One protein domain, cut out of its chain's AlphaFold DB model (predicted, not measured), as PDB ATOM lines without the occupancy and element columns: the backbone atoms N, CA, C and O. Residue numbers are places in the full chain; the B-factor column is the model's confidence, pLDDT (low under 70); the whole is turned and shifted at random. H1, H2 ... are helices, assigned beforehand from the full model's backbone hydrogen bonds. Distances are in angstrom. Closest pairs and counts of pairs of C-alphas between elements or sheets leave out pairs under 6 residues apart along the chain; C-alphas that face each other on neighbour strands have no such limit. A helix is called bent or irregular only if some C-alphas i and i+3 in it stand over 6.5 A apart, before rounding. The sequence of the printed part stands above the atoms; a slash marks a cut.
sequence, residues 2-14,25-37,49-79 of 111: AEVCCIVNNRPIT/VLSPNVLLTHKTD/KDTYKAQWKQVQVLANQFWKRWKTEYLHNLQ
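What this domain is: This is residues 2 to 14, 25 to 37 and 49 to 79 of the 111 residues of an uncharacterized protein of Mytilus galloprovincialis (UniProt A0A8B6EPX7). One long helix, H3, makes the length of a loose, flat model; a short helix, H2, runs beside the middle of H3, and another short helix, H1, lies beyond H2 on the side away from H3, steeply tilted to H2. The contacts between the three are few, and the end of H3 at residues 49 to 54 sticks out free, while a kink near residue 71 turns the other end of H3. The printed part has 57 residues in three pieces, with three named helices in the order H1, H2, H3 and no named strand, and the class is all helix. The whole is loose, with a radius of gyration of the C-alphas of 13.3 A, and its C-alphas span 42 by 30 by 15 A along the three main axes.

How they stand to each other: The printed part begins with H1, residues 2 to 9, and the next helix is H2, residues 28 to 33. H1 and H2 only just touch, with 3 pairs of C-alphas within 8 A. Their closest C-alphas are those of Asn 9 and Asn 29, 4.7 A apart. Their lines stand at a steep tilt of 57 degrees and they run opposite ways, with 11.4 A from centre to centre. The third helix, H3, residues 49 to 78, touches no helix, but it is near H2. H2 and H3 are close but not clearly touching, with 1 pair of C-alphas within 8 A. That closest pair is the C-alphas of Leu 31 and Leu 62, 7.7 A apart, and the two centres are 11.0 A apart. H2 and H3 run opposite ways at a shallow tilt of 1 degree, though the line of H3 is a rough one. H1 and H3 are apart. In the backbones of H1 and H2 each O of residue i is within hydrogen-bond range of the N of residue i+4, and in H3 this holds for 23 of 26 such pairs.

Where its parts are: H1 has 8 residues, from Ala 2, whose C-alpha is at (-5.875, -43.679, 8.824), to Asn 9, and measures 10.4 A from first to last C-alpha. Residues 10 to 14 follow it with no named element, and the printed part is cut after Thr 14. It begins again at Val 25, and H2 runs over 6 residues from Pro 28, with its C-alpha at (-17.576, -50.844, 13.333), to Thr 33, 8.7 A from first to last C-alpha. Residues 34 to 37 follow H2 up to the next cut. H3 has 30 residues and is the longest helix, with 40.5 A from the C-alpha of Lys 49 to that of Leu 78, which is at (-19.857, -66.769, 19.971). H3 has a kink of 41 degrees near residue 71, and it is only just irregular: C-alphas 72 and 75 are 6.51 A apart. Gln 79 follows H3 as the last printed residue.

The domain as a whole: The two C-alphas farthest apart are those of Lys 49 and Gln 79, at 42.9 A, and the first and last printed C-alphas, of Ala 2 and Gln 79, are 33.0 A apart. The link from H1 to H2 goes across the cut where residues 15 to 24 are not printed, with a gap of 7.5 A between C-alphas 14 and 25. The link from H2 to H3 goes across the cut where residues 38 to 48 are not printed, and C-alphas 37 and 49 are 27.0 A apart there. The mean pLDDT of the printed part is 78.3, and five residues are under 70, namely residue 2 and residues 34 to 37.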
ATOM      1  N   ALA A   2      -4.433 -43.908   9.002       69.81
ATOM      2  CA  ALA A   2      -5.875 -43.679   8.824       69.81
ATOM      3  C   ALA A   2      -6.553 -44.654   7.836       69.81
ATOM      4  O   ALA A   2      -7.624 -45.175   8.130       69.81
ATOM      5  N   GLU A   3      -5.895 -44.974   6.717       71.12
ATOM      6  CA  GLU A   3      -6.401 -45.941   5.727       71.12
ATOM      7  C   GLU A   3      -6.558 -47.353   6.304       71.12
ATOM      8  O   GLU A   3      -7.576 -48.005   6.093       71.12
ATOM      9  N   VAL A   4      -5.586 -47.807   7.102       76.69
ATOM     10  CA  VAL A   4      -5.623 -49.128   7.747       76.69
ATOM     11  C   VAL A   4      -6.785 -49.209   8.737       76.69
ATOM     12  O   VAL A   4      -7.538 -50.179   8.725       76.69
ATOM     13  N   CYS A   5      -6.976 -48.174   9.559       75.44
ATOM     14  CA  CYS A   5      -8.103 -48.104  10.486       75.44
ATOM     15  C   CYS A   5      -9.449 -48.073   9.748       75.44
ATOM     16  O   CYS A   5     -10.383 -48.749  10.167       75.44
ATOM     17  N   CYS A   6      -9.541 -47.346   8.631       75.94
ATOM     18  CA  CYS A   6     -10.744 -47.297   7.799       75.94
ATOM     19  C   CYS A   6     -11.099 -48.683   7.237       75.94
ATOM     20  O   CYS A   6     -12.233 -49.140   7.377       75.94
ATOM     21  N   ILE A   7     -10.112 -49.402   6.690       78.00
ATOM     22  CA  ILE A   7     -10.303 -50.758   6.155       78.00
ATOM     23  C   ILE A   7     -10.789 -51.719   7.244       78.00
ATOM     24  O   ILE A   7     -11.703 -52.505   7.007       78.00
ATOM     25  N   VAL A   8     -10.198 -51.667   8.440       78.88
ATOM     26  CA  VAL A   8     -10.611 -52.521   9.563       78.88
ATOM     27  C   VAL A   8     -12.020 -52.164  10.036       78.88
ATOM     28  O   VAL A   8     -12.835 -53.059  10.236       78.88
ATOM     29  N   ASN A   9     -12.338 -50.875  10.152       82.12
ATOM     30  CA  ASN A   9     -13.639 -50.425  10.637       82.12
ATOM     31  C   ASN A   9     -14.765 -50.648   9.624       82.12
ATOM     32  O   ASN A   9     -15.916 -50.765  10.023       82.12
ATOM     33  N   ASN A  10     -14.471 -50.752   8.330       80.94
ATOM     34  CA  ASN A  10     -15.475 -51.100   7.325       80.94
ATOM     35  C   ASN A  10     -15.772 -52.603   7.255       80.94
ATOM     36  O   ASN A  10     -16.695 -53.004   6.546       80.94
ATOM     37  N   ARG A  11     -15.039 -53.453   7.988       83.12
ATOM     38  CA  ARG A  11     -15.311 -54.893   7.974       83.12
ATOM     39  C   ARG A  11     -16.648 -55.218   8.653       83.12
ATOM     40  O   ARG A  11     -16.908 -54.727   9.751       83.12
ATOM     41  N   PRO A  12     -17.472 -56.085   8.046       83.50
ATOM     42  CA  PRO A  12     -18.696 -56.584   8.667       83.50
ATOM     43  C   PRO A  12     -18.410 -57.308   9.991       83.50
ATOM     44  O   PRO A  12     -17.530 -58.165  10.048       83.50
ATOM     45  N   ILE A  13     -19.165 -56.986  11.044       82.38
ATOM     46  CA  ILE A  13     -19.154 -57.706  12.332       82.38
ATOM     47  C   ILE A  13     -20.020 -58.966  12.238       82.38
ATOM     48  O   ILE A  13     -19.739 -59.972  12.888       82.38
ATOM     49  N   THR A  14     -21.083 -58.917  11.433       74.06
ATOM     50  CA  THR A  14     -21.994 -60.040  11.198       74.06
ATOM     51  C   THR A  14     -21.927 -60.505   9.748       74.06
ATOM     52  O   THR A  14     -21.391 -59.818   8.876       74.06
ATOM     53  N   VAL A  25     -25.053 -53.576   6.061       77.88
ATOM     54  CA  VAL A  25     -24.106 -54.388   6.815       77.88
ATOM     55  C   VAL A  25     -23.721 -53.700   8.121       77.88
ATOM     56  O   VAL A  25     -23.447 -52.502   8.157       77.88
ATOM     57  N   LEU A  26     -23.695 -54.464   9.215       76.56
ATOM     58  CA  LEU A  26     -23.265 -53.954  10.512       76.56
ATOM     59  C   LEU A  26     -21.731 -53.970  10.578       76.56
ATOM     60  O   LEU A  26     -21.142 -55.041  10.709       76.56
ATOM     61  N   SER A  27     -21.091 -52.804  10.481       82.00
ATOM     62  CA  SER A  27     -19.634 -52.636  10.607       82.00
ATOM     63  C   SER A  27     -19.270 -51.717  11.783       82.00
ATOM     64  O   SER A  27     -20.099 -50.903  12.208       82.00
ATOM     65  N   PRO A  28     -18.036 -51.792  12.322       80.31
ATOM     66  CA  PRO A  28     -17.576 -50.844  13.333       80.31
ATOM     67  C   PRO A  28     -17.632 -49.381  12.868       80.31
ATOM     68  O   PRO A  28     -17.868 -48.491  13.679       80.31
ATOM     69  N   ASN A  29     -17.458 -49.107  11.576       82.81
ATOM     70  CA  ASN A  29     -17.486 -47.748  11.044       82.81
ATOM     71  C   ASN A  29     -18.885 -47.127  11.142       82.81
ATOM     72  O   ASN A  29     -19.004 -45.969  11.533       82.81
ATOM     73  N   VAL A  30     -19.939 -47.911  10.887       80.44
ATOM     74  CA  VAL A  30     -21.333 -47.469  11.081       80.44
ATOM     75  C   VAL A  30     -21.584 -47.087  12.544       80.44
ATOM     76  O   VAL A  30     -22.279 -46.111  12.814       80.44
ATOM     77  N   LEU A  31     -20.969 -47.797  13.497       73.56
ATOM     78  CA  LEU A  31     -21.055 -47.464  14.924       73.56
ATOM     79  C   LEU A  31     -20.297 -46.184  15.283       73.56
ATOM     80  O   LEU A  31     -20.784 -45.393  16.080       73.56
ATOM     81  N   LEU A  32     -19.099 -45.998  14.729       75.62
ATOM     82  CA  LEU A  32     -18.217 -44.887  15.088       75.62
ATOM     83  C   LEU A  32     -18.629 -43.568  14.435       75.62
ATOM     84  O   LEU A  32     -18.488 -42.511  15.044       75.62
ATOM     85  N   THR A  33     -19.099 -43.622  13.191       75.69
ATOM     86  CA  THR A  33     -19.368 -42.422  12.387       75.69
ATOM     87  C   THR A  33     -20.842 -42.084  12.289       75.69
ATOM     88  O   THR A  33     -21.161 -40.952  11.944       75.69
ATOM     89  N   HIS A  34     -21.733 -43.034  12.608       68.19
ATOM     90  CA  HIS A  34     -23.185 -42.888  12.473       68.19
ATOM     91  C   HIS A  34     -23.636 -42.611  11.031       68.19
ATOM     92  O   HIS A  34     -24.780 -42.218  10.816       68.19
ATOM     93  N   LYS A  35     -22.735 -42.812  10.064       67.62
ATOM     94  CA  LYS A  35     -22.966 -42.589   8.644       67.62
ATOM     95  C   LYS A  35     -23.109 -43.930   7.947       67.62
ATOM     96  O   LYS A  35     -22.346 -44.866   8.191       67.62
ATOM     97  N   THR A  36     -24.101 -44.010   7.082       65.56
ATOM     98  CA  THR A  36     -24.218 -45.060   6.073       65.56
ATOM     99  C   THR A  36     -23.667 -44.546   4.748       65.56
ATOM    100  O   THR A  36     -23.598 -43.335   4.547       65.56
ATOM    101  N   ASP A  37     -23.283 -45.440   3.831       61.22
ATOM    102  CA  ASP A  37     -22.688 -45.058   2.533       61.22
ATOM    103  C   ASP A  37     -23.578 -44.111   1.690       61.22
ATOM    104  O   ASP A  37     -23.094 -43.506   0.739       61.22
ATOM    105  N   LYS A  49     -29.382 -26.768  20.825       77.00
ATOM    106  CA  LYS A  49     -30.075 -27.610  21.811       77.00
ATOM    107  C   LYS A  49     -30.946 -28.689  21.157       77.00
ATOM    108  O   LYS A  49     -30.982 -29.823  21.641       77.00
ATOM    109  N   ASP A  50     -31.635 -28.346  20.076       78.69
ATOM    110  CA  ASP A  50     -32.495 -29.273  19.344       78.69
ATOM    111  C   ASP A  50     -31.663 -30.248  18.507       78.69
ATOM    112  O   ASP A  50     -31.984 -31.438  18.462       78.69
ATOM    113  N   THR A  51     -30.527 -29.793  17.973       75.75
ATOM    114  CA  THR A  51     -29.531 -30.632  17.293       75.75
ATOM    115  C   THR A  51     -28.974 -31.712  18.220       75.75
ATOM    116  O   THR A  51     -29.014 -32.893  17.873       75.75
ATOM    117  N   TYR A  52     -28.544 -31.364  19.439       77.69
ATOM    118  CA  TYR A  52     -28.055 -32.358  20.406       77.69
ATOM    119  C   TYR A  52     -29.131 -33.373  20.802       77.69
ATOM    120  O   TYR A  52     -28.852 -34.564  20.946       77.69
ATOM    121  N   LYS A  53     -30.384 -32.928  20.953       80.75
ATOM    122  CA  LYS A  53     -31.509 -33.818  21.266       80.75
ATOM    123  C   LYS A  53     -31.810 -34.778  20.114       80.75
ATOM    124  O   LYS A  53     -32.113 -35.946  20.366       80.75
ATOM    125  N   ALA A  54     -31.734 -34.303  18.871       78.69
ATOM    126  CA  ALA A  54     -31.915 -35.124  17.678       78.69
ATOM    127  C   ALA A  54     -30.787 -36.159  17.539       78.69
ATOM    128  O   ALA A  54     -31.067 -37.351  17.412       78.69
ATOM    129  N   GLN A  55     -29.532 -35.726  17.690       79.31
ATOM    130  CA  GLN A  55     -28.357 -36.599  17.670       79.31
ATOM    131  C   GLN A  55     -28.426 -37.672  18.760       79.31
ATOM    132  O   GLN A  55     -28.226 -38.850  18.477       79.31
ATOM    133  N   TRP A  56     -28.780 -37.304  19.995       80.31
ATOM    134  CA  TRP A  56     -28.921 -38.272  21.083       80.31
ATOM    135  C   TRP A  56     -29.986 -39.330  20.774       80.31
ATOM    136  O   TRP A  56     -29.740 -40.522  20.954       80.31
ATOM    137  N   LYS A  57     -31.150 -38.929  20.245       81.06
ATOM    138  CA  LYS A  57     -32.187 -39.883  19.822       81.06
ATOM    139  C   LYS A  57     -31.689 -40.812  18.715       81.06
ATOM    140  O   LYS A  57     -31.948 -42.010  18.782       81.06
ATOM    141  N   GLN A  58     -30.959 -40.284  17.735       80.00
ATOM    142  CA  GLN A  58     -30.367 -41.077  16.661       80.00
ATOM    143  C   GLN A  58     -29.366 -42.105  17.210       80.00
ATOM    144  O   GLN A  58     -29.445 -43.280  16.854       80.00
ATOM    145  N   VAL A  59     -28.501 -41.705  18.150       80.50
ATOM    146  CA  VAL A  59     -27.576 -42.614  18.853       80.50
ATOM    147  C   VAL A  59     -28.342 -43.736  19.556       80.50
ATOM    148  O   VAL A  59     -27.964 -44.898  19.443       80.50
ATOM    149  N   GLN A  60     -29.439 -43.418  20.253       83.38
ATOM    150  CA  GLN A  60     -30.252 -44.431  20.935       83.38
ATOM    151  C   GLN A  60     -30.894 -45.422  19.954       83.38
ATOM    152  O   GLN A  60     -30.907 -46.624  20.218       83.38
ATOM    153  N   VAL A  61     -31.406 -44.949  18.813       82.69
ATOM    154  CA  VAL A  61     -31.986 -45.820  17.777       82.69
ATOM    155  C   VAL A  61     -30.933 -46.781  17.225       82.69
ATOM    156  O   VAL A  61     -31.179 -47.986  17.179       82.69
ATOM    157  N   LEU A  62     -29.752 -46.268  16.875       77.31
ATOM    158  CA  LEU A  62     -28.647 -47.083  16.363       77.31
ATOM    159  C   LEU A  62     -28.151 -48.085  17.408       77.31
ATOM    160  O   LEU A  62     -27.972 -49.258  17.091       77.31
ATOM    161  N   ALA A  63     -28.001 -47.663  18.666       79.44
ATOM    162  CA  ALA A  63     -27.628 -48.557  19.758       79.44
ATOM    163  C   ALA A  63     -28.656 -49.686  19.936       79.44
ATOM    164  O   ALA A  63     -28.278 -50.848  20.077       79.44
ATOM    165  N   ASN A  64     -29.953 -49.380  19.869       83.69
ATOM    166  CA  ASN A  64     -31.009 -50.389  19.959       83.69
ATOM    167  C   ASN A  64     -30.974 -51.374  18.783       83.69
ATOM    168  O   ASN A  64     -31.095 -52.583  18.992       83.69
ATOM    169  N   GLN A  65     -30.781 -50.883  17.555       82.44
ATOM    170  CA  GLN A  65     -30.621 -51.732  16.373       82.44
ATOM    171  C   GLN A  65     -29.382 -52.624  16.493       82.44
ATOM    172  O   GLN A  65     -29.476 -53.830  16.257       82.44
ATOM    173  N   PHE A  66     -28.254 -52.059  16.933       81.50
ATOM    174  CA  PHE A  66     -27.027 -52.800  17.200       81.50
ATOM    175  C   PHE A  66     -27.267 -53.906  18.223       81.50
ATOM    176  O   PHE A  66     -27.003 -55.061  17.921       81.50
ATOM    177  N   TRP A  67     -27.808 -53.597  19.405       80.19
ATOM    178  CA  TRP A  67     -28.007 -54.600  20.453       80.19
ATOM    179  C   TRP A  67     -28.989 -55.693  20.038       80.19
ATOM    180  O   TRP A  67     -28.793 -56.859  20.391       80.19
ATOM    181  N   LYS A  68     -30.009 -55.342  19.244       85.50
ATOM    182  CA  LYS A  68     -30.924 -56.315  18.647       85.50
ATOM    183  C   LYS A  68     -30.164 -57.277  17.731       85.50
ATOM    184  O   LYS A  68     -30.206 -58.478  17.984       85.50
ATOM    185  N   ARG A  69     -29.424 -56.756  16.742       81.62
ATOM    186  CA  ARG A  69     -28.643 -57.563  15.786       81.62
ATOM    187  C   ARG A  69     -27.514 -58.333  16.462       81.62
ATOM    188  O   ARG A  69     -27.323 -59.506  16.182       81.62
ATOM    189  N   TRP A  70     -26.811 -57.731  17.414       80.62
ATOM    190  CA  TRP A  70     -25.775 -58.388  18.208       80.62
ATOM    191  C   TRP A  70     -26.325 -59.627  18.911       80.62
ATOM    192  O   TRP A  70     -25.746 -60.706  18.812       80.62
ATOM    193  N   LYS A  71     -27.473 -59.497  19.587       82.62
ATOM    194  CA  LYS A  71     -28.100 -60.609  20.303       82.62
ATOM    195  C   LYS A  71     -28.602 -61.702  19.357       82.62
ATOM    196  O   LYS A  71     -28.490 -62.876  19.693       82.62
ATOM    197  N   THR A  72     -29.179 -61.342  18.212       81.81
ATOM    198  CA  THR A  72     -29.777 -62.320  17.289       81.81
ATOM    199  C   THR A  72     -28.756 -62.954  16.355       81.81
ATOM    200  O   THR A  72     -28.776 -64.166  16.177       81.81
ATOM    201  N   GLU A  73     -27.854 -62.163  15.784       82.75
ATOM    202  CA  GLU A  73     -26.926 -62.587  14.731       82.75
ATOM    203  C   GLU A  73     -25.563 -62.988  15.293       82.75
ATOM    204  O   GLU A  73     -25.031 -64.022  14.913       82.75
ATOM    205  N   TYR A  74     -24.974 -62.194  16.191       79.25
ATOM    206  CA  TYR A  74     -23.575 -62.393  16.587       79.25
ATOM    207  C   TYR A  74     -23.406 -63.283  17.820       79.25
ATOM    208  O   TYR A  74     -22.555 -64.168  17.844       79.25
ATOM    209  N   LEU A  75     -24.239 -63.093  18.847       82.31
ATOM    210  CA  LEU A  75     -24.109 -63.784  20.131       82.31
ATOM    211  C   LEU A  75     -24.195 -65.311  19.986       82.31
ATOM    212  O   LEU A  75     -23.445 -66.032  20.642       82.31
ATOM    213  N   HIS A  76     -25.059 -65.801  19.094       77.50
ATOM    214  CA  HIS A  76     -25.176 -67.231  18.801       77.50
ATOM    215  C   HIS A  76     -23.902 -67.807  18.168       77.50
ATOM    216  O   HIS A  76     -23.552 -68.946  18.462       77.50
ATOM    217  N   ASN A  77     -23.172 -67.019  17.373       76.19
ATOM    218  CA  ASN A  77     -21.903 -67.445  16.777       76.19
ATOM    219  C   ASN A  77     -20.760 -67.499  17.802       76.19
ATOM    220  O   ASN A  77     -19.826 -68.279  17.637       76.19
ATOM    221  N   LEU A  78     -20.829 -66.702  18.874       79.88
ATOM    222  CA  LEU A  78     -19.857 -66.769  19.971       79.88
ATOM    223  C   LEU A  78     -20.056 -68.009  20.852       79.88
ATOM    224  O   LEU A  78     -19.097 -68.538  21.413       79.88
ATOM    225  N   GLN A  79     -21.298 -68.475  20.994       75.88
ATOM    226  CA  GLN A  79     -21.628 -69.662  21.779       75.88
ATOM    227  C   GLN A  79     -21.530 -70.929  20.925       75.88
ATOM    228  O   GLN A  79     -22.531 -71.569  20.604       75.88
TER     229      GLN A  79